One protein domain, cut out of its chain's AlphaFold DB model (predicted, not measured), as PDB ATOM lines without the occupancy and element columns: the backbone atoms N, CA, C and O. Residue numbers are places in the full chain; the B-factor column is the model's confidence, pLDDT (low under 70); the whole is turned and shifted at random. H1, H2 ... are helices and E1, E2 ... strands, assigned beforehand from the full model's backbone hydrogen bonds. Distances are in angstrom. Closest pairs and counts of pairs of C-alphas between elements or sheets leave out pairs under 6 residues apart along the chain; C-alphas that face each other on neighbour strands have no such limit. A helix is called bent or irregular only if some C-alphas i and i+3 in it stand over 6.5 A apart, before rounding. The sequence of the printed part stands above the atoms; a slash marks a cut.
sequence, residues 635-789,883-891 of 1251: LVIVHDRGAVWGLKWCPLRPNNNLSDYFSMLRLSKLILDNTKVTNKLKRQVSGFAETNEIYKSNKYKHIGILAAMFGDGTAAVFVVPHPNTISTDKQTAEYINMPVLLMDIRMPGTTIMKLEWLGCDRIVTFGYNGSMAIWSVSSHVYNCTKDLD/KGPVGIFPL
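Overview. This is residues 635 to 789 and 883 to 891 of the 1251 residues of the protein "Transcription factor tau subunit sfc6" of Zancudomyces culisetae (UniProt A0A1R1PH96). Two twisted sheets, each of four strands, stand partly face to face as a loose sandwich, with helices H1 and H4 packed on the first sheet. The short parallel pair E1 and E5, with H3 near it, lies at the end away from the second sheet, and residues 682 to 688 stick out as part of a long loop. The printed part has 164 residues, with four named helices and ten named strands in the order E1 E2 H1 H2 E3 E4 H3 E5 E6 E7 E8 E9 H4 E10. Both large sheets, E2 - E3 - E4 - E6 and E7 - E8 - E9 - E10, are antiparallel, and the class is mixed, helices and strands. The whole is compact, with a radius of gyration of the C-alphas of 16.7 A and spans of 48 by 40 by 35 A.

Arrangement. The first sheet, twisted, holds E2, residues 644 to 649, E3, residues 702 to 710, E4, residues 715 to 721, and E6, residues 741 to 745. N 648 and O 707 are 2.9 A apart between E2 and E3; N 706 and O 718, 2.9 A, in the hairpin E3 and E4; N 745 and O 715, 2.8 A, between E6 and E4. The second sheet holds E7, residues 752 to 758, E8, residues 762 to 767, E9, residues 772 to 776, and E10, residues 887 to 889. E7, E8 and E9 form a meander, each strand the antiparallel neighbour of the one before; N 756 and O 764 are 3.0 A apart, N 765 and O 773 2.9 A. Between E9 and E10, N 889 and O 772 are 2.8 A apart. The two sheets form a sandwich, two sheets face to face, with the facing parts 9.8 A centre to centre; the closest C-alphas of E2 and E7 are those of Lys 648 and Glu 756, 6.8 A. H1, residues 658 to 673, and H4, residues 777 to 789, are on one face of the first sheet, giving two layers, helices on one face of a sheet. H1 has a height over the sheet of 10.1 A and runs across the strands, at 78 degrees to E3 on the local plane. H1, with residues 664 to 671 alone, touches H4 at a steep tilt of 40 degrees, the same way; the closest C-alphas are those of Ile 671 and Thr 785, 6.6 A. E1, residues 635 to 639, and E5, residues 734 to 737, are parallel, with N 636 and O 734 2.8 A apart. H3, residues 723 to 726, comes closest to E1 with the C-alphas of Pro 723 and Leu 635, 6.1 A. H2, residues 689 to 693, touches no helix and is on neither large sheet. Every O i to N i+4 pair is within hydrogen-bond range in H1, 8 of 9 in H4 and 0 of 1 in H2, where 1 of 2 O i to N i+3 pairs is; H3 is too short for an i+4 pair.

Along the chain. E3, 22.3 A long, bends by 55 degrees at residue 705. H1 measures 21.3 A, E4 18.9 A and H4 18.8 A; E7 and E8 measure 16.4 A each. E1 begins at C-alpha 635, (29.453, 41.898, 7.267), and E10 ends at C-alpha 889, (51.382, 13.061, 1.019). H2 is only just irregular, with C-alphas 690 and 693 6.6 A apart.

Size, cuts and confidence. The two C-alphas farthest apart are those of Asp 729 and Leu 891, 50.2 A. Residues 790 to 882 are not printed, and C-alphas 789 and 883 are 16.8 A apart across the cut. Of the links printed whole, H1 to H2 is the long one, and residues 682 to 688 in it stand free. The mean pLDDT of the printed part is 71.4; residues under 70 include 653 to 700 and 883 to 891.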
ATOM      1  N   LEU A 635      28.736  41.913   8.540       92.94
ATOM      2  CA  LEU A 635      29.453  41.898   7.267       92.94
ATOM      3  C   LEU A 635      28.962  40.722   6.420       92.94
ATOM      4  O   LEU A 635      28.762  39.624   6.942       92.94
ATOM      5  N   VAL A 636      28.803  40.950   5.124       94.69
ATOM      6  CA  VAL A 636      28.519  39.943   4.104       94.69
ATOM      7  C   VAL A 636      29.643  40.012   3.080       94.69
ATOM      8  O   VAL A 636      29.925  41.077   2.534       94.69
ATOM      9  N   ILE A 637      30.310  38.886   2.852       94.31
ATOM     10  CA  ILE A 637      31.439  38.763   1.933       94.31
ATOM     11  C   ILE A 637      30.962  38.011   0.693       94.31
ATOM     12  O   ILE A 637      30.696  36.815   0.775       94.31
ATOM     13  N   VAL A 638      30.849  38.718  -0.429       93.69
ATOM     14  CA  VAL A 638      30.393  38.218  -1.735       93.69
ATOM     15  C   VAL A 638      31.536  37.540  -2.492       93.69
ATOM     16  O   VAL A 638      32.622  38.109  -2.616       93.69
ATOM     17  N   HIS A 639      31.291  36.340  -3.023       92.50
ATOM     18  CA  HIS A 639      32.246  35.573  -3.822       92.50
ATOM     19  C   HIS A 639      31.589  34.731  -4.932       92.50
ATOM     20  O   HIS A 639      30.425  34.335  -4.872       92.50
ATOM     21  N   ASP A 640      32.399  34.417  -5.940       90.44
ATOM     22  CA  ASP A 640      32.056  33.716  -7.182       90.44
ATOM     23  C   ASP A 640      32.287  32.193  -7.132       90.44
ATOM     24  O   ASP A 640      31.677  31.447  -7.896       90.44
ATOM     25  N   ARG A 641      33.125  31.705  -6.204       90.44
ATOM     26  CA  ARG A 641      33.592  30.297  -6.106       90.44
ATOM     27  C   ARG A 641      32.529  29.225  -5.772       90.44
ATOM     28  O   ARG A 641      32.870  28.084  -5.453       90.44
ATOM     29  N   GLY A 642      31.241  29.552  -5.844       89.38
ATOM     30  CA  GLY A 642      30.139  28.654  -5.489       89.38
ATOM     31  C   GLY A 642      29.974  28.450  -3.980       89.38
ATOM     32  O   GLY A 642      30.446  29.255  -3.182       89.38
ATOM     33  N   ALA A 643      29.294  27.366  -3.599       90.50
ATOM     34  CA  ALA A 643      28.902  27.065  -2.219       90.50
ATOM     35  C   ALA A 643      30.080  27.031  -1.229       90.50
ATOM     36  O   ALA A 643      31.170  26.584  -1.575       90.50
ATOM     37  N   VAL A 644      29.857  27.424   0.029       94.06
ATOM     38  CA  VAL A 644      30.880  27.333   1.087       94.06
ATOM     39  C   VAL A 644      30.710  26.032   1.869       94.06
ATOM     40  O   VAL A 644      29.734  25.864   2.602       94.06
ATOM     41  N   TRP A 645      31.671  25.118   1.731       90.44
ATOM     42  CA  TRP A 645      31.640  23.781   2.351       90.44
ATOM     43  C   TRP A 645      32.419  23.679   3.664       90.44
ATOM     44  O   TRP A 645      32.246  22.717   4.405       90.44
ATOM     45  N   GLY A 646      33.277  24.655   3.956       92.38
ATOM     46  CA  GLY A 646      34.078  24.689   5.175       92.38
ATOM     47  C   GLY A 646      34.548  26.103   5.483       92.38
ATOM     48  O   GLY A 646      34.869  26.866   4.573       92.38
ATOM     49  N   LEU A 647      34.585  26.444   6.767       95.62
ATOM     50  CA  LEU A 647      35.099  27.701   7.304       95.62
ATOM     51  C   LEU A 647      35.957  27.367   8.519       95.62
ATOM     52  O   LEU A 647      35.552  26.536   9.331       95.62
ATOM     53  N   LYS A 648      37.135  27.987   8.621       94.56
ATOM     54  CA  LYS A 648      38.051  27.839   9.757       94.56
ATOM     55  C   LYS A 648      38.816  29.130  10.019       94.56
ATOM     56  O   LYS A 648      39.649  29.534   9.199       94.56
ATOM     57  N   TRP A 649      38.588  29.765  11.159       93.81
ATOM     58  CA  TRP A 649      39.403  30.891  11.607       93.81
ATOM     59  C   TRP A 649      40.798  30.420  12.007       93.81
ATOM     60  O   TRP A 649      40.984  29.355  12.593       93.81
ATOM     61  N   CYS A 650      41.798  31.239  11.702       90.25
ATOM     62  CA  CYS A 650      43.154  31.009  12.170       90.25
ATOM     63  C   CYS A 650      43.201  31.136  13.706       90.25
ATOM     64  O   CYS A 650      42.778  32.175  14.217       90.25
ATOM     65  N   PRO A 651      43.771  30.168  14.455       82.88
ATOM     66  CA  PRO A 651      43.828  30.186  15.924       82.88
ATOM     67  C   PRO A 651      44.742  31.280  16.525       82.88
ATOM     68  O   PRO A 651      45.012  31.271  17.728       82.88
ATOM     69  N   LEU A 652      45.219  32.237  15.717       72.62
ATOM     70  CA  LEU A 652      45.959  33.419  16.158       72.62
ATOM     71  C   LEU A 652      45.110  34.292  17.094       72.62
ATOM     72  O   LEU A 652      44.296  35.107  16.654       72.62
ATOM     73  N   ARG A 653      45.374  34.173  18.399       63.53
ATOM     74  CA  ARG A 653      44.966  35.143  19.424       63.53
ATOM     75  C   ARG A 653      46.050  36.232  19.486       63.53
ATOM     76  O   ARG A 653      47.173  35.894  19.870       63.53
ATOM     77  N   PRO A 654      45.772  37.507  19.138       49.44
ATOM     78  CA  PRO A 654      46.796  38.550  19.061       49.44
ATOM     79  C   PRO A 654      47.577  38.674  20.364       49.44
ATOM     80  O   PRO A 654      48.798  38.651  20.342       49.44
ATOM     81  N   ASN A 655      46.874  38.671  21.499       43.62
ATOM     82  CA  ASN A 655      47.452  38.807  22.838       43.62
ATOM     83  C   ASN A 655      48.464  37.701  23.206       43.62
ATOM     84  O   ASN A 655      49.281  37.920  24.095       43.62
ATOM     85  N   ASN A 656      48.429  36.542  22.537       42.03
ATOM     86  CA  ASN A 656      49.361  35.436  22.782       42.03
ATOM     87  C   ASN A 656      50.539  35.449  21.794       42.03
ATOM     88  O   ASN A 656      51.666  35.153  22.179       42.03
ATOM     89  N   ASN A 657      50.285  35.810  20.532       48.12
ATOM     90  CA  ASN A 657      51.257  35.760  19.436       48.12
ATOM     91  C   ASN A 657      51.367  37.126  18.732       48.12
ATOM     92  O   ASN A 657      51.275  37.206  17.505       48.12
ATOM     93  N   LEU A 658      51.557  38.214  19.495       49.69
ATOM     94  CA  LEU A 658      51.658  39.578  18.948       49.69
ATOM     95  C   LEU A 658      52.740  39.672  17.860       49.69
ATOM     96  O   LEU A 658      52.514  40.304  16.833       49.69
ATOM     97  N   SER A 659      53.884  39.007  18.050       50.72
ATOM     98  CA  SER A 659      54.975  38.912  17.068       50.72
ATOM     99  C   SER A 659      54.510  38.381  15.713       50.72
ATOM    100  O   SER A 659      54.815  38.960  14.669       50.72
ATOM    101  N   ASP A 660      53.758  37.285  15.728       52.25
ATOM    102  CA  ASP A 660      53.392  36.521  14.538       52.25
ATOM    103  C   ASP A 660      52.219  37.203  13.836       52.25
ATOM    104  O   ASP A 660      52.216  37.351  12.617       52.25
ATOM    105  N   TYR A 661      51.271  37.712  14.627       59.00
ATOM    106  CA  TYR A 661      50.165  38.553  14.187       59.00
ATOM    107  C   TYR A 661      50.676  39.838  13.518       59.00
ATOM    108  O   TYR A 661      50.303  40.114  12.379       59.00
ATOM    109  N   PHE A 662      51.602  40.578  14.145       59.19
ATOM    110  CA  PHE A 662      52.234  41.747  13.520       59.19
ATOM    111  C   PHE A 662      53.102  41.382  12.308       59.19
ATOM    112  O   PHE A 662      53.176  42.176  11.373       59.19
ATOM    113  N   SER A 663      53.723  40.201  12.273       59.88
ATOM    114  CA  SER A 663      54.482  39.738  11.101       59.88
ATOM    115  C   SER A 663      53.557  39.441   9.918       59.88
ATOM    116  O   SER A 663      53.756  39.986   8.833       59.88
ATOM    117  N   MET A 664      52.491  38.666  10.141       58.62
ATOM    118  CA  MET A 664      51.447  38.389   9.148       58.62
ATOM    119  C   MET A 664      50.751  39.672   8.675       58.62
ATOM    120  O   MET A 664      50.491  39.819   7.484       58.62
ATOM    121  N   LEU A 665      50.520  40.635   9.574       60.59
ATOM    122  CA  LEU A 665      49.962  41.945   9.232       60.59
ATOM    123  C   LEU A 665      50.915  42.834   8.454       60.59
ATOM    124  O   LEU A 665      50.488  43.530   7.542       60.59
ATOM    125  N   ARG A 666      52.203  42.839   8.798       62.03
ATOM    126  CA  ARG A 666      53.213  43.597   8.058       62.03
ATOM    127  C   ARG A 666      53.371  43.044   6.644       62.03
ATOM    128  O   ARG A 666      53.554  43.823   5.714       62.03
ATOM    129  N   LEU A 667      53.251  41.728   6.482       56.34
ATOM    130  CA  LEU A 667      53.275  41.064   5.185       56.34
ATOM    131  C   LEU A 667      51.985  41.288   4.373       56.34
ATOM    132  O   LEU A 667      52.076  41.600   3.189       56.34
ATOM    133  N   SER A 668      50.795  41.210   4.981       56.31
ATOM    134  CA  SER A 668      49.544  41.538   4.274       56.31
ATOM    135  C   SER A 668      49.482  43.025   3.903       56.31
ATOM    136  O   SER A 668      49.123  43.362   2.777       56.31
ATOM    137  N   LYS A 669      49.950  43.911   4.791       57.34
ATOM    138  CA  LYS A 669      50.191  45.334   4.516       57.34
ATOM    139  C   LYS A 669      51.130  45.536   3.327       57.34
ATOM    140  O   LYS A 669      50.800  46.337   2.465       57.34
ATOM    141  N   LEU A 670      52.251  44.812   3.246       55.12
ATOM    142  CA  LEU A 670      53.164  44.869   2.094       55.12
ATOM    143  C   LEU A 670      52.465  44.456   0.790       55.12
ATOM    144  O   LEU A 670      52.572  45.174  -0.199       55.12
ATOM    145  N   ILE A 671      51.693  43.363   0.792       52.53
ATOM    146  CA  ILE A 671      50.914  42.922  -0.382       52.53
ATOM    147  C   ILE A 671      49.916  44.005  -0.836       52.53
ATOM    148  O   ILE A 671      49.770  44.246  -2.033       52.53
ATOM    149  N   LEU A 672      49.253  44.681   0.107       54.44
ATOM    150  CA  LEU A 672      48.251  45.717  -0.167       54.44
ATOM    151  C   LEU A 672      48.881  47.053  -0.612       54.44
ATOM    152  O   LEU A 672      48.471  47.624  -1.626       54.44
ATOM    153  N   ASP A 673      49.896  47.541   0.106       48.91
ATOM    154  CA  ASP A 673      50.563  48.824  -0.161       48.91
ATOM    155  C   ASP A 673      51.401  48.778  -1.467       48.91
ATOM    156  O   ASP A 673      51.521  49.803  -2.152       48.91
ATOM    157  N   ASN A 674      51.906  47.599  -1.871       43.47
ATOM    158  CA  ASN A 674      52.682  47.395  -3.106       43.47
ATOM    159  C   ASN A 674      51.826  47.319  -4.390       43.47
ATOM    160  O   ASN A 674      52.365  47.173  -5.485       43.47
ATOM    161  N   THR A 675      50.504  47.517  -4.325       45.78
ATOM    162  CA  THR A 675      49.609  47.574  -5.509       45.78
ATOM    163  C   THR A 675      49.855  48.772  -6.453       45.78
ATOM    164  O   THR A 675      49.135  48.977  -7.432       45.78
ATOM    165  N   LYS A 676      50.909  49.568  -6.226       44.72
ATOM    166  CA  LYS A 676      51.291  50.750  -7.024       44.72
ATOM    167  C   LYS A 676      51.986  50.433  -8.363       44.72
ATOM    168  O   LYS A 676      52.440  51.360  -9.038       44.72
ATOM    169  N   VAL A 677      52.029  49.168  -8.790       43.28
ATOM    170  CA  VAL A 677      52.738  48.699  -9.998       43.28
ATOM    171  C   VAL A 677      52.130  49.246 -11.306       43.28
ATOM    172  O   VAL A 677      51.215  48.690 -11.910       43.28
ATOM    173  N   THR A 678      52.753  50.317 -11.807       43.66
ATOM    174  CA  THR A 678      52.603  50.937 -13.140       43.66
ATOM    175  C   THR A 678      51.270  51.625 -13.481       43.66
ATOM    176  O   THR A 678      50.169  51.089 -13.380       43.66
ATOM    177  N   ASN A 679      51.375  52.827 -14.057       44.72
ATOM    178  CA  ASN A 679      50.222  53.589 -14.557       44.72
ATOM    179  C   ASN A 679      49.612  53.025 -15.861       44.72
ATOM    180  O   ASN A 679      48.636  53.582 -16.362       44.72
ATOM    181  N   LYS A 680      50.166  51.938 -16.421       41.12
ATOM    182  CA  LYS A 680      49.669  51.308 -17.655       41.12
ATOM    183  C   LYS A 680      48.521  50.336 -17.364       41.12
ATOM    184  O   LYS A 680      47.494  50.421 -18.030       41.12
ATOM    185  N   LEU A 681      48.635  49.524 -16.305       40.56
ATOM    186  CA  LEU A 681      47.520  48.706 -15.804       40.56
ATOM    187  C   LEU A 681      46.356  49.579 -15.313       40.56
ATOM    188  O   LEU A 681      45.199  49.278 -15.598       40.56
ATOM    189  N   LYS A 682      46.653  50.711 -14.656       35.69
ATOM    190  CA  LYS A 682      45.638  51.628 -14.104       35.69
ATOM    191  C   LYS A 682      44.593  52.131 -15.110       35.69
ATOM    192  O   LYS A 682      43.538  52.535 -14.656       35.69
ATOM    193  N   ARG A 683      44.842  52.108 -16.428       40.00
ATOM    194  CA  ARG A 683      43.846  52.495 -17.457       40.00
ATOM    195  C   ARG A 683      42.962  51.355 -17.976       40.00
ATOM    196  O   ARG A 683      41.969  51.635 -18.635       40.00
ATOM    197  N   GLN A 684      43.308  50.098 -17.706       35.19
ATOM    198  CA  GLN A 684      42.413  48.955 -17.942       35.19
ATOM    199  C   GLN A 684      41.700  48.543 -16.650       35.19
ATOM    200  O   GLN A 684      40.540  48.150 -16.683       35.19
ATOM    201  N   VAL A 685      42.360  48.719 -15.501       35.50
ATOM    202  CA  VAL A 685      41.789  48.466 -14.173       35.50
ATOM    203  C   VAL A 685      41.028  49.691 -13.631       35.50
ATOM    204  O   VAL A 685      40.372  49.573 -12.608       35.50
ATOM    205  N   SER A 686      41.015  50.858 -14.293       30.84
ATOM    206  CA  SER A 686      40.310  52.063 -13.798       30.84
ATOM    207  C   SER A 686      38.801  51.892 -13.588       30.84
ATOM    208  O   SER A 686      38.239  52.629 -12.791       30.84
ATOM    209  N   GLY A 687      38.152  50.909 -14.225       33.78
ATOM    210  CA  GLY A 687      36.754  50.547 -13.930       33.78
ATOM    211  C   GLY A 687      36.549  49.766 -12.619       33.78
ATOM    212  O   GLY A 687      35.413  49.556 -12.214       33.78
ATOM    213  N   PHE A 688      37.633  49.335 -11.967       33.19
ATOM    214  CA  PHE A 688      37.654  48.616 -10.683       33.19
ATOM    215  C   PHE A 688      38.528  49.314  -9.617       33.19
ATOM    216  O   PHE A 688      38.326  49.117  -8.418       33.19
ATOM    217  N   ALA A 689      39.507  50.128 -10.026       31.22
ATOM    218  CA  ALA A 689      40.593  50.621  -9.173       31.22
ATOM    219  C   ALA A 689      40.170  51.628  -8.092       31.22
ATOM    220  O   ALA A 689      40.927  51.822  -7.141       31.22
ATOM    221  N   GLU A 690      38.985  52.235  -8.189       35.06
ATOM    222  CA  GLU A 690      38.450  53.121  -7.141       35.06
ATOM    223  C   GLU A 690      38.175  52.365  -5.823       35.06
ATOM    224  O   GLU A 690      38.173  52.962  -4.750       35.06
ATOM    225  N   THR A 691      38.066  51.030  -5.871       41.38
ATOM    226  CA  THR A 691      37.933  50.173  -4.677       41.38
ATOM    227  C   THR A 691      39.257  49.900  -3.941       41.38
ATOM    228  O   THR A 691      39.238  49.474  -2.787       41.38
ATOM    229  N   ASN A 692      40.424  50.200  -4.525       35.41
ATOM    230  CA  ASN A 692      41.723  49.890  -3.899       35.41
ATOM    231  C   ASN A 692      42.129  50.850  -2.756       35.41
ATOM    232  O   ASN A 692      43.155  50.649  -2.111       35.41
ATOM    233  N   GLU A 693      41.315  51.863  -2.440       38.09
ATOM    234  CA  GLU A 693      41.456  52.689  -1.227       38.09
ATOM    235  C   GLU A 693      41.076  51.936   0.074       38.09
ATOM    236  O   GLU A 693      41.469  52.362   1.165       38.09
ATOM    237  N   ILE A 694      40.327  50.826  -0.026       40.03
ATOM    238  CA  ILE A 694      39.611  50.173   1.091       40.03
ATOM    239  C   ILE A 694      40.533  49.583   2.177       40.03
ATOM    240  O   ILE A 694      40.093  49.408   3.309       40.03
ATOM    241  N   TYR A 695      41.814  49.320   1.891       38.75
ATOM    242  CA  TYR A 695      42.706  48.577   2.797       38.75
ATOM    243  C   TYR A 695      43.970  49.342   3.234       38.75
ATOM    244  O   TYR A 695      45.050  48.765   3.378       38.75
ATOM    245  N   LYS A 696      43.848  50.646   3.527       37.75
ATOM    246  CA  LYS A 696      44.916  51.441   4.176       37.75
ATOM    247  C   LYS A 696      45.171  50.968   5.614       37.75
ATOM    248  O   LYS A 696      44.677  51.560   6.566       37.75
ATOM    249  N   SER A 697      45.953  49.905   5.760       39.22
ATOM    250  CA  SER A 697      46.340  49.167   6.982       39.22
ATOM    251  C   SER A 697      46.468  49.931   8.319       39.22
ATOM    252  O   SER A 697      46.160  49.355   9.355       39.22
ATOM    253  N   ASN A 698      46.862  51.211   8.346       39.66
ATOM    254  CA  ASN A 698      46.892  52.015   9.586       39.66
ATOM    255  C   ASN A 698      45.501  52.526  10.045       39.66
ATOM    256  O   ASN A 698      45.391  53.096  11.127       39.66
ATOM    257  N   LYS A 699      44.453  52.361   9.227       41.84
ATOM    258  CA  LYS A 699      43.069  52.823   9.463       41.84
ATOM    259  C   LYS A 699      42.094  51.667   9.741       41.84
ATOM    260  O   LYS A 699      41.107  51.858  10.446       41.84
ATOM    261  N   TYR A 700      42.364  50.475   9.208       47.31
ATOM    262  CA  TYR A 700      41.448  49.331   9.252       47.31
ATOM    263  C   TYR A 700      41.913  48.280  10.274       47.31
ATOM    264  O   TYR A 700      42.771  47.443   9.988       47.31
ATOM    265  N   LYS A 701      41.302  48.294  11.470       71.69
ATOM    266  CA  LYS A 701      41.220  47.095  12.327       71.69
ATOM    267  C   LYS A 701      40.576  45.940  11.528       71.69
ATOM    268  O   LYS A 701      39.775  46.162  10.622       71.69
ATOM    269  N   HIS A 702      40.902  44.704  11.878       81.31
ATOM    270  CA  HIS A 702      40.416  43.481  11.232       81.31
ATOM    271  C   HIS A 702      40.115  42.433  12.311       81.31
ATOM    272  O   HIS A 702      40.725  42.475  13.376       81.31
ATOM    273  N   ILE A 703      39.162  41.533  12.053       86.38
ATOM    274  CA  ILE A 703      38.719  40.507  13.018       86.38
ATOM    275  C   ILE A 703      39.742  39.370  13.126       86.38
ATOM    276  O   ILE A 703      39.903  38.770  14.182       86.38
ATOM    277  N   GLY A 704      40.420  39.046  12.024       88.50
ATOM    278  CA  GLY A 704      41.377  37.947  11.976       88.50
ATOM    279  C   GLY A 704      41.616  37.445  10.557       88.50
ATOM    280  O   GLY A 704      41.303  38.124   9.576       88.50
ATOM    281  N   ILE A 705      42.172  36.238  10.466       91.12
ATOM    282  CA  ILE A 705      42.399  35.513   9.212       91.12
ATOM    283  C   ILE A 705      41.407  34.351   9.153       91.12
ATOM    284  O   ILE A 705      41.316  33.571  10.103       91.12
ATOM    285  N   LEU A 706      40.690  34.228   8.039       95.19
ATOM    286  CA  LEU A 706      39.711  33.175   7.783       95.19
ATOM    287  C   LEU A 706      40.193  32.313   6.611       95.19
ATOM    288  O   LEU A 706      40.648  32.836   5.591       95.19
ATOM    289  N   ALA A 707      40.105  30.995   6.769       96.56
ATOM    290  CA  ALA A 707      40.195  30.039   5.675       96.56
ATOM    291  C   ALA A 707      38.783  29.567   5.301       96.56
ATOM    292  O   ALA A 707      37.972  29.269   6.181       96.56
ATOM    293  N   ALA A 708      38.497  29.482   4.004       96.88
ATOM    294  CA  ALA A 708      37.227  29.000   3.466       96.88
ATOM    295  C   ALA A 708      37.462  27.949   2.375       96.88
ATOM    296  O   ALA A 708      38.422  28.057   1.615       96.88
ATOM    297  N   MET A 709      36.582  26.949   2.298       95.56
ATOM    298  CA  MET A 709      36.525  25.929   1.246       95.56
ATOM    299  C   MET A 709      35.285  26.144   0.378       95.56
ATOM    300  O   MET A 709      34.198  26.379   0.913       95.56
ATOM    301  N   PHE A 710      35.435  25.997  -0.935       95.06
ATOM    302  CA  PHE A 710      34.444  26.429  -1.916       95.06
ATOM    303  C   PHE A 710      33.958  25.304  -2.846       95.06
ATOM    304  O   PHE A 710      34.569  24.239  -2.951       95.06
ATOM    305  N   GLY A 711      32.834  25.541  -3.526       88.75
ATOM    306  CA  GLY A 711      32.180  24.597  -4.435       88.75
ATOM    307  C   GLY A 711      32.984  24.284  -5.694       88.75
ATOM    308  O   GLY A 711      32.868  23.185  -6.227       88.75
ATOM    309  N   ASP A 712      33.867  25.192  -6.111       90.56
ATOM    310  CA  ASP A 712      34.882  24.936  -7.141       90.56
ATOM    311  C   ASP A 712      35.946  23.887  -6.733       90.56
ATOM    312  O   ASP A 712      36.776  23.491  -7.553       90.56
ATOM    313  N   GLY A 713      35.920  23.410  -5.481       88.31
ATOM    314  CA  GLY A 713      36.855  22.428  -4.934       88.31
ATOM    315  C   GLY A 713      38.180  23.020  -4.455       88.31
ATOM    316  O   GLY A 713      39.090  22.263  -4.104       88.31
ATOM    317  N   THR A 714      38.307  24.348  -4.438       94.50
ATOM    318  CA  THR A 714      39.456  25.076  -3.890       94.50
ATOM    319  C   THR A 714      39.228  25.467  -2.429       94.50
ATOM    320  O   THR A 714      38.129  25.352  -1.878       94.50
ATOM    321  N   ALA A 715      40.280  25.970  -1.792       95.69
ATOM    322  CA  ALA A 715      40.176  26.721  -0.554       95.69
ATOM    323  C   ALA A 715      40.980  28.021  -0.671       95.69
ATOM    324  O   ALA A 715      41.925  28.098  -1.451       95.69
ATOM    325  N   ALA A 716      40.641  29.047   0.103       95.50
ATOM    326  CA  ALA A 716      41.424  30.278   0.152       95.50
ATOM    327  C   ALA A 716      41.535  30.831   1.573       95.50
ATOM    328  O   ALA A 716      40.663  30.611   2.414       95.50
ATOM    329  N   VAL A 717      42.615  31.570   1.817       95.06
ATOM    330  CA  VAL A 717      42.936  32.223   3.091       95.06
ATOM    331  C   VAL A 717      42.947  33.728   2.868       95.06
ATOM    332  O   VAL A 717      43.570  34.200   1.918       95.06
ATOM    333  N   PHE A 718      42.274  34.491   3.723       93.38
ATOM    334  CA  PHE A 718      42.089  35.935   3.552       93.38
ATOM    335  C   PHE A 718      41.908  36.645   4.900       93.38
ATOM    336  O   PHE A 718      41.584  36.025   5.914       93.38
ATOM    337  N   VAL A 719      42.147  37.959   4.927       90.19
ATOM    338  CA  VAL A 719      41.934  38.794   6.121       90.19
ATOM    339  C   VAL A 719      40.488  39.282   6.136       90.19
ATOM    340  O   VAL A 719      40.023  39.845   5.146       90.19
ATOM    341  N   VAL A 720      39.786  39.117   7.259       91.62
ATOM    342  CA  VAL A 720      38.419  39.633   7.429       91.62
ATOM    343  C   VAL A 720      38.473  41.023   8.080       91.62
ATOM    344  O   VAL A 720      38.845  41.118   9.254       91.62
ATOM    345  N   PRO A 721      38.127  42.113   7.367       87.94
ATOM    346  CA  PRO A 721      38.126  43.467   7.927       87.94
ATOM    347  C   PRO A 721      37.082  43.631   9.039       87.94
ATOM    348  O   PRO A 721      36.066  42.939   9.075       87.94
ATOM    349  N   HIS A 722      37.316  44.563   9.964       86.75
ATOM    350  CA  HIS A 722      36.420  44.773  11.097       86.75
ATOM    351  C   HIS A 722      35.218  45.637  10.663       86.75
ATOM    352  O   HIS A 722      35.445  46.747  10.175       86.75
ATOM    353  N   PRO A 723      33.951  45.237  10.904       86.19
ATOM    354  CA  PRO A 723      32.758  45.950  10.426       86.19
ATOM    355  C   PRO A 723      32.759  47.459  10.711       86.19
ATOM    356  O   PRO A 723      32.584  48.251   9.793       86.19
ATOM    357  N   ASN A 724      33.082  47.870  11.948       83.25
ATOM    358  CA  ASN A 724      33.229  49.280  12.366       83.25
ATOM    359  C   ASN A 724      34.293  50.113  11.601       83.25
ATOM    360  O   ASN A 724      34.494  51.274  11.944       83.25
ATOM    361  N   THR A 725      35.036  49.532  10.653       82.06
ATOM    362  CA  THR A 725      36.054  50.233   9.844       82.06
ATOM    363  C   THR A 725      35.627  50.431   8.390       82.06
ATOM    364  O   THR A 725      36.128  51.339   7.731       82.06
ATOM    365  N   ILE A 726      34.674  49.620   7.919       80.44
ATOM    366  CA  ILE A 726      33.980  49.784   6.634       80.44
ATOM    367  C   ILE A 726      32.738  50.657   6.848       80.44
ATOM    368  O   ILE A 726      32.544  51.648   6.156       80.44
ATOM    369  N   SER A 727      31.933  50.292   7.847       74.19
ATOM    370  CA  SER A 727      30.633  50.887   8.142       74.19
ATOM    371  C   SER A 727      30.747  52.213   8.891       74.19
ATOM    372  O   SER A 727      31.357  52.272   9.965       74.19
ATOM    373  N   THR A 728      30.073  53.251   8.395       69.19
ATOM    374  CA  THR A 728      29.689  54.417   9.211       69.19
ATOM    375  C   THR A 728      28.524  54.081  10.148       69.19
ATOM    376  O   THR A 728      28.459  54.573  11.279       69.19
ATOM    377  N   ASP A 729      27.637  53.188   9.710       73.56
ATOM    378  CA  ASP A 729      26.300  53.002  10.259       73.56
ATOM    379  C   ASP A 729      26.235  51.729  11.112       73.56
ATOM    380  O   ASP A 729      26.001  50.613  10.655       73.56
ATOM    381  N   LYS A 730      26.409  51.901  12.427       69.69
ATOM    382  CA  LYS A 730      26.542  50.818  13.429       69.69
ATOM    383  C   LYS A 730      25.333  49.863  13.577       69.69
ATOM    384  O   LYS A 730      25.299  49.090  14.535       69.69
ATOM    385  N   GLN A 731      24.339  49.925  12.692       71.00
ATOM    386  CA  GLN A 731      23.113  49.120  12.733       71.00
ATOM    387  C   GLN A 731      22.944  48.182  11.529       71.00
ATOM    388  O   GLN A 731      22.338  47.127  11.693       71.00
ATOM    389  N   THR A 732      23.484  48.525  10.359       78.50
ATOM    390  CA  THR A 732      23.386  47.713   9.137       78.50
ATOM    391  C   THR A 732      24.483  46.647   9.056       78.50
ATOM    392  O   THR A 732      25.464  46.654   9.813       78.50
ATOM    393  N   ALA A 733      24.290  45.696   8.141       85.88
ATOM    394  CA  ALA A 733      25.332  44.793   7.676       85.88
ATOM    395  C   ALA A 733      25.943  45.358   6.390       85.88
ATOM    396  O   ALA A 733      25.206  45.687   5.460       85.88
ATOM    397  N   GLU A 734      27.269  45.462   6.340       89.31
ATOM    398  CA  GLU A 734      27.970  45.914   5.135       89.31
ATOM    399  C   GLU A 734      28.161  44.768   4.147       89.31
ATOM    400  O   GLU A 734      28.427  43.636   4.554       89.31
ATOM    401  N   TYR A 735      28.097  45.073   2.854       90.75
ATOM    402  CA  TYR A 735      28.427  44.134   1.785       90.75
ATOM    403  C   TYR A 735      29.800  44.489   1.219       90.75
ATOM    404  O   TYR A 735      30.023  45.619   0.786       90.75
ATOM    405  N   ILE A 736      30.719  43.525   1.211       89.88
ATOM    406  CA  ILE A 736      32.013  43.644   0.534       89.88
ATOM    407  C   ILE A 736      32.200  42.496  -0.447       89.88
ATOM    408  O   ILE A 736      31.772  41.372  -0.194       89.88
ATOM    409  N   ASN A 737      32.910  42.759  -1.538       89.81
ATOM    410  CA  ASN A 737      33.469  41.688  -2.355       89.81
ATOM    411  C   ASN A 737      34.579  40.967  -1.573       89.81
ATOM    412  O   ASN A 737      35.190  41.545  -0.668       89.81
ATOM    413  N   MET A 738      34.848  39.718  -1.952       87.38
ATOM    414  CA  MET A 738      35.905  38.875  -1.398       87.38
ATOM    415  C   MET A 738      37.220  39.658  -1.183       87.38
ATOM    416  O   MET A 738      37.761  40.204  -2.151       87.38
ATOM    417  N   PRO A 739      37.750  39.740   0.057       86.56
ATOM    418  CA  PRO A 739      39.015  40.412   0.330       86.56
ATOM    419  C   PRO A 739      40.181  39.821  -0.464       86.56
ATOM    420  O   PRO A 739      40.146  38.665  -0.887       86.56
ATOM    421  N   VAL A 740      41.255  40.604  -0.609       85.25
ATOM    422  CA  VAL A 740      42.499  40.142  -1.241       85.25
ATOM    423  C   VAL A 740      42.984  38.870  -0.541       85.25
ATOM    424  O   VAL A 740      43.220  38.858   0.670       85.25
ATOM    425  N   LEU A 741      43.114  37.792  -1.316       88.69
ATOM    426  CA  LEU A 741      43.528  36.490  -0.806       88.69
ATOM    427  C   LEU A 741      44.996  36.548  -0.363       88.69
ATOM    428  O   LEU A 741      45.868  36.959  -1.127       88.69
ATOM    429  N   LEU A 742      45.271  36.090   0.858       88.44
ATOM    430  CA  LEU A 742      46.627  35.799   1.327       88.44
ATOM    431  C   LEU A 742      47.184  34.538   0.659       88.44
ATOM    432  O   LEU A 742      48.395  34.420   0.503       88.44
ATOM    433  N   MET A 743      46.306  33.587   0.317       91.50
ATOM    434  CA  MET A 743      46.660  32.321  -0.321       91.50
ATOM    435  C   MET A 743      45.448  31.721  -1.051       91.50
ATOM    436  O   MET A 743      44.353  31.677  -0.490       91.50
ATOM    437  N   ASP A 744      45.653  31.220  -2.270       93.75
ATOM    438  CA  ASP A 744      44.707  30.365  -3.007       93.75
ATOM    439  C   ASP A 744      45.262  28.932  -2.994       93.75
ATOM    440  O   ASP A 744      46.417  28.703  -3.362       93.75
ATOM    441  N   ILE A 745      44.473  27.981  -2.499       94.31
ATOM    442  CA  ILE A 745      44.884  26.609  -2.196       94.31
ATOM    443  C   ILE A 745      44.123  25.654  -3.113       94.31
ATOM    444  O   ILE A 745      42.895  25.559  -3.071       94.31
ATOM    445  N   ARG A 746      44.868  24.907  -3.933       93.81
ATOM    446  CA  ARG A 746      44.319  23.938  -4.891       93.81
ATOM    447  C   ARG A 746      45.145  22.661  -4.855       93.81
ATOM    448  O   ARG A 746      46.369  22.718  -4.961       93.81
ATOM    449  N   MET A 747      44.492  21.512  -4.708       85.88
ATOM    450  CA  MET A 747      45.165  20.211  -4.746       85.88
ATOM    451  C   MET A 747      45.147  19.659  -6.183       85.88
ATOM    452  O   MET A 747      44.085  19.616  -6.801       85.88
ATOM    453  N   PRO A 748      46.291  19.250  -6.765       83.56
ATOM    454  CA  PRO A 748      46.301  18.665  -8.105       83.56
ATOM    455  C   PRO A 748      45.480  17.370  -8.168       83.56
ATOM    456  O   PRO A 748      45.644  16.489  -7.327       83.56
ATOM    457  N   GLY A 749      44.614  17.247  -9.177       83.31
ATOM    458  CA  GLY A 749      43.840  16.027  -9.441       83.31
ATOM    459  C   GLY A 749      42.743  15.693  -8.420       83.31
ATOM    460  O   GLY A 749      42.214  14.586  -8.460       83.31
ATOM    461  N   THR A 750      42.395  16.597  -7.496       86.19
ATOM    462  CA  THR A 750      41.341  16.349  -6.500       86.19
ATOM    463  C   THR A 750      40.755  17.644  -5.932       86.19
ATOM    464  O   THR A 750      41.431  18.668  -5.883       86.19
ATOM    465  N   THR A 751      39.502  17.606  -5.482       87.19
ATOM    466  CA  THR A 751      38.860  18.720  -4.771       87.19
ATOM    467  C   THR A 751      39.181  18.656  -3.277       87.19
ATOM    468  O   THR A 751      39.328  17.574  -2.708       87.19
ATOM    469  N   ILE A 752      39.306  19.810  -2.619       86.75
ATOM    470  CA  ILE A 752      39.547  19.890  -1.172       86.75
ATOM    471  C   ILE A 752      38.240  19.580  -0.436       86.75
ATOM    472  O   ILE A 752      37.251  20.293  -0.586       86.75
ATOM    473  N   MET A 753      38.246  18.518   0.371       82.25
ATOM    474  CA  MET A 753      37.063  17.991   1.061       82.25
ATOM    475  C   MET A 753      37.058  18.261   2.577       82.25
ATOM    476  O   MET A 753      35.994  18.239   3.190       82.25
ATOM    477  N   LYS A 754      38.215  18.564   3.185       85.88
ATOM    478  CA  LYS A 754      38.315  19.136   4.543       85.88
ATOM    479  C   LYS A 754      39.573  20.000   4.690       85.88
ATOM    480  O   LYS A 754      40.595  19.715   4.066       85.88
ATOM    481  N   LEU A 755      39.498  21.026   5.535       91.06
ATOM    482  CA  LEU A 755      40.585  21.943   5.886       91.06
ATOM    483  C   LEU A 755      40.629  22.109   7.410       91.06
ATOM    484  O   LEU A 755      39.584  22.282   8.035       91.06
ATOM    485  N   GLU A 756      41.824  22.068   8.000       89.31
ATOM    486  CA  GLU A 756      42.064  22.346   9.425       89.31
ATOM    487  C   GLU A 756      43.381  23.125   9.613       89.31
ATOM    488  O   GLU A 756      44.325  22.964   8.834       89.31
ATOM    489  N   TRP A 757      43.469  23.953  10.660       87.38
ATOM    490  CA  TRP A 757      44.697  24.675  11.020       87.38
ATOM    491  C   TRP A 757      45.611  23.825  11.917       87.38
ATOM    492  O   TRP A 757      45.178  23.280  12.932       87.38
ATOM    493  N   LEU A 758      46.904  23.772  11.589       84.69
ATOM    494  CA  LEU A 758      47.968  23.272  12.464       84.69
ATOM    495  C   LEU A 758      48.702  24.462  13.090       84.69
ATOM    496  O   LEU A 758      49.727  24.933  12.590       84.69
ATOM    497  N   GLY A 759      48.146  24.957  14.195       82.19
ATOM    498  CA  GLY A 759      48.604  26.191  14.827       82.19
ATOM    499  C   GLY A 759      48.312  27.423  13.963       82.19
ATOM    500  O   GLY A 759      47.352  27.449  13.199       82.19
ATOM    501  N   CYS A 760      49.127  28.465  14.107       81.56
ATOM    502  CA  CYS A 760      48.913  29.770  13.476       81.56
ATOM    503  C   CYS A 760      49.334  29.863  11.996       81.56
ATOM    504  O   CYS A 760      48.739  30.625  11.242       81.56
ATOM    505  N   ASP A 761      50.372  29.133  11.584       83.75
ATOM    506  CA  ASP A 761      50.977  29.267  10.248       83.75
ATOM    507  C   ASP A 761      50.494  28.215   9.245       83.75
ATOM    508  O   ASP A 761      50.414  28.487   8.045       83.75
ATOM    509  N   ARG A 762      50.242  26.989   9.713       86.62
ATOM    510  CA  ARG A 762      50.088  25.838   8.826       86.62
ATOM    511  C   ARG A 762      48.634  25.448   8.652       86.62
ATOM    512  O   ARG A 762      47.844  25.495   9.589       86.62
ATOM    513  N   ILE A 763      48.312  24.993   7.451       89.75
ATOM    514  CA  ILE A 763      47.003  24.449   7.092       89.75
ATOM    515  C   ILE A 763      47.211  23.030   6.575       89.75
ATOM    516  O   ILE A 763      48.143  22.782   5.810       89.75
ATOM    517  N   VAL A 764      46.332  22.112   6.964       91.31
ATOM    518  CA  VAL A 764      46.192  20.798   6.329       91.31
ATOM    519  C   VAL A 764      44.935  20.815   5.477       91.31
ATOM    520  O   VAL A 764      43.869  21.205   5.954       91.31
ATOM    521  N   THR A 765      45.051  20.359   4.233       89.75
ATOM    522  CA  THR A 765      43.900  20.060   3.378       89.75
ATOM    523  C   THR A 765      43.869  18.581   3.033       89.75
ATOM    524  O   THR A 765      44.889  18.001   2.650       89.75
ATOM    525  N   PHE A 766      42.682  17.994   3.121       87.19
ATOM    526  CA  PHE A 766      42.391  16.631   2.697       87.19
ATOM    527  C   PHE A 766      41.645  16.690   1.365       87.19
ATOM    528  O   PHE A 766      40.637  17.392   1.248       87.19
ATOM    529  N   GLY A 767      42.157  15.985   0.364       81.94
ATOM    530  CA  GLY A 767      41.541  15.840  -0.948       81.94
ATOM    531  C   GLY A 767      40.497  14.726  -0.963       81.94
ATOM    532  O   GLY A 767      40.602  13.759  -0.211       81.94
ATOM    533  N   TYR A 768      39.521  14.836  -1.859       80.44
ATOM    534  CA  TYR A 768      38.481  13.826  -2.088       80.44
ATOM    535  C   TYR A 768      39.063  12.440  -2.428       80.44
ATOM    536  O   TYR A 768      38.513  11.420  -2.037       80.44
ATOM    537  N   ASN A 769      40.222  12.394  -3.096       79.25
ATOM    538  CA  ASN A 769      40.947  11.159  -3.424       79.25
ATOM    539  C   ASN A 769      41.815  10.608  -2.269       79.25
ATOM    540  O   ASN A 769      42.738   9.833  -2.513       79.25
ATOM    541  N   GLY A 770      41.610  11.075  -1.035       77.06
ATOM    542  CA  GLY A 770      42.408  10.681   0.128       77.06
ATOM    543  C   GLY A 770      43.824  11.268   0.176       77.06
ATOM    544  O   GLY A 770      44.582  10.924   1.076       77.06
ATOM    545  N   SER A 771      44.227  12.158  -0.737       77.25
ATOM    546  CA  SER A 771      45.513  12.868  -0.609       77.25
ATOM    547  C   SER A 771      45.488  13.850   0.565       77.25
ATOM    548  O   SER A 771      44.466  14.482   0.824       77.25
ATOM    549  N   MET A 772      46.629  14.081   1.215       88.94
ATOM    550  CA  MET A 772      46.790  15.157   2.201       88.94
ATOM    551  C   MET A 772      47.878  16.132   1.746       88.94
ATOM    552  O   MET A 772      48.944  15.710   1.300       88.94
ATOM    553  N   ALA A 773      47.646  17.435   1.883       84.25
ATOM    554  CA  ALA A 773      48.660  18.458   1.638       84.25
ATOM    555  C   ALA A 773      48.809  19.381   2.852       84.25
ATOM    556  O   ALA A 773      47.819  19.757   3.480       84.25
ATOM    557  N   ILE A 774      50.056  19.741   3.171       89.75
ATOM    558  CA  ILE A 774      50.384  20.687   4.244       89.75
ATOM    559  C   ILE A 774      50.928  21.970   3.624       89.75
ATOM    560  O   ILE A 774      51.855  21.947   2.812       89.75
ATOM    561  N   TRP A 775      50.367  23.098   4.040       89.94
ATOM    562  CA  TRP A 775      50.661  24.439   3.547       89.94
ATOM    563  C   TRP A 775      51.218  25.289   4.693       89.94
ATOM    564  O   TRP A 775      50.886  25.048   5.851       89.94
ATOM    565  N   SER A 776      52.056  26.280   4.385       87.94
ATOM    566  CA  SER A 776      52.540  27.291   5.337       87.94
ATOM    567  C   SER A 776      52.196  28.658   4.762       87.94
ATOM    568  O   SER A 776      52.702  29.031   3.698       87.94
ATOM    569  N   VAL A 777      51.292  29.373   5.432       86.44
ATOM    570  CA  VAL A 777      50.746  30.635   4.925       86.44
ATOM    571  C   VAL A 777      51.828  31.715   4.956       86.44
ATOM    572  O   VAL A 777      51.988  32.424   3.965       86.44
ATOM    573  N   SER A 778      52.645  31.789   6.015       81.56
ATOM    574  CA  SER A 778      53.763  32.742   6.075       81.56
ATOM    575  C   SER A 778      54.818  32.465   5.002       81.56
ATOM    576  O   SER A 778      55.300  33.408   4.379       81.56
ATOM    577  N   SER A 779      55.128  31.194   4.707       80.31
ATOM    578  CA  SER A 779      56.084  30.833   3.647       80.31
ATOM    579  C   SER A 779      55.584  31.239   2.258       80.31
ATOM    580  O   SER A 779      56.352  31.777   1.461       80.31
ATOM    581  N   HIS A 780      54.295  31.020   1.973       81.44
ATOM    582  CA  HIS A 780      53.670  31.443   0.718       81.44
ATOM    583  C   HIS A 780      53.692  32.973   0.577       81.44
ATOM    584  O   HIS A 780      54.240  33.507  -0.386       81.44
ATOM    585  N   VAL A 781      53.187  33.681   1.590       77.44
ATOM    586  CA  VAL A 781      53.125  35.148   1.654       77.44
ATOM    587  C   VAL A 781      54.522  35.797   1.550       77.44
ATOM    588  O   VAL A 781      54.698  36.802   0.856       77.44
ATOM    589  N   TYR A 782      55.541  35.212   2.185       75.06
ATOM    590  CA  TYR A 782      56.931  35.680   2.126       75.06
ATOM    591  C   TYR A 782      57.574  35.498   0.740       75.06
ATOM    592  O   TYR A 782      58.377  36.326   0.309       75.06
ATOM    593  N   ASN A 783      57.206  34.450   0.001       74.75
ATOM    594  CA  ASN A 783      57.658  34.283  -1.382       74.75
ATOM    595  C   ASN A 783      56.932  35.251  -2.330       74.75
ATOM    596  O   ASN A 783      57.575  35.873  -3.172       74.75
ATOM    597  N   CYS A 784      55.625  35.455  -2.145       70.69
ATOM    598  CA  CYS A 784      54.849  36.427  -2.921       70.69
ATOM    599  C   CYS A 784      55.331  37.878  -2.731       70.69
ATOM    600  O   CYS A 784      55.222  38.676  -3.656       70.69
ATOM    601  N   THR A 785      55.899  38.223  -1.569       70.25
ATOM    602  CA  THR A 785      56.526  39.542  -1.341       70.25
ATOM    603  C   THR A 785      57.920  39.654  -1.970       70.25
ATOM    604  O   THR A 785      58.212  40.670  -2.594       70.25
ATOM    605  N   LYS A 786      58.749  38.600  -1.932       71.62
ATOM    606  CA  LYS A 786      60.065  38.582  -2.612       71.62
ATOM    607  C   LYS A 786      59.999  38.812  -4.119       71.62
ATOM    608  O   LYS A 786      60.851  39.512  -4.662       71.62
ATOM    609  N   ASP A 787      59.005  38.226  -4.785       62.78
ATOM    610  CA  ASP A 787      58.803  38.408  -6.226       62.78
ATOM    611  C   ASP A 787      58.508  39.883  -6.586       62.78
ATOM    612  O   ASP A 787      58.752  40.285  -7.721       62.78
ATOM    613  N   LEU A 788      58.028  40.702  -5.635       61.06
ATOM    614  CA  LEU A 788      57.809  42.144  -5.814       61.06
ATOM    615  C   LEU A 788      59.094  42.953  -5.581       61.06
ATOM    616  O   LEU A 788      59.442  43.784  -6.419       61.06
ATOM    617  N   ASP A 789      59.828  42.677  -4.496       54.38
ATOM    618  CA  ASP A 789      61.084  43.376  -4.162       54.38
ATOM    619  C   ASP A 789      62.122  43.267  -5.302       54.38
ATOM    620  O   ASP A 789      62.866  44.208  -5.590       54.38
ATOM    621  N   LYS A 883      55.837  27.567  -5.248       38.56
ATOM    622  CA  LYS A 883      54.456  28.032  -5.496       38.56
ATOM    623  C   LYS A 883      53.444  26.894  -5.286       38.56
ATOM    624  O   LYS A 883      52.444  26.793  -5.986       38.56
ATOM    625  N   GLY A 884      53.733  26.027  -4.315       43.50
ATOM    626  CA  GLY A 884      52.944  24.846  -3.959       43.50
ATOM    627  C   GLY A 884      53.004  24.527  -2.457       43.50
ATOM    628  O   GLY A 884      53.538  25.327  -1.682       43.50
ATOM    629  N   PRO A 885      52.446  23.382  -2.030       33.72
ATOM    630  CA  PRO A 885      52.439  22.957  -0.630       33.72
ATOM    631  C   PRO A 885      53.846  22.617  -0.122       33.72
ATOM    632  O   PRO A 885      54.734  22.250  -0.888       33.72
ATOM    633  N   VAL A 886      54.020  22.675   1.201       40.44
ATOM    634  CA  VAL A 886      55.251  22.269   1.906       40.44
ATOM    635  C   VAL A 886      55.483  20.758   1.770       40.44
ATOM    636  O   VAL A 886      56.623  20.302   1.752       40.44
ATOM    637  N   GLY A 887      54.404  19.987   1.619       40.09
ATOM    638  CA  GLY A 887      54.438  18.600   1.167       40.09
ATOM    639  C   GLY A 887      53.057  18.122   0.722       40.09
ATOM    640  O   GLY A 887      52.050  18.498   1.326       40.09
ATOM    641  N   ILE A 888      53.015  17.290  -0.326       41.00
ATOM    642  CA  ILE A 888      51.858  16.446  -0.654       41.00
ATOM    643  C   ILE A 888      52.199  15.027  -0.219       41.00
ATOM    644  O   ILE A 888      53.221  14.477  -0.630       41.00
ATOM    645  N   PHE A 889      51.321  14.440   0.578       39.22
ATOM    646  CA  PHE A 889      51.382  13.061   1.019       39.22
ATOM    647  C   PHE A 889      50.245  12.302   0.319       39.22
ATOM    648  O   PHE A 889      49.088  12.430   0.734       39.22
ATOM    649  N   PRO A 890      50.524  11.539  -0.756       34.16
ATOM    650  CA  PRO A 890      49.571  10.545  -1.229       34.16
ATOM    651  C   PRO A 890      49.434   9.497  -0.118       34.16
ATOM    652  O   PRO A 890      50.408   8.812   0.203       34.16
ATOM    653  N   LEU A 891      48.258   9.391   0.508       38.97
ATOM    654  CA  LEU A 891      48.049   8.534   1.683       38.97
ATOM    655  C   LEU A 891      47.933   7.038   1.327       38.97
ATOM    656  O   LEU A 891      47.220   6.297   1.989       38.97
TER     657      LEU A 891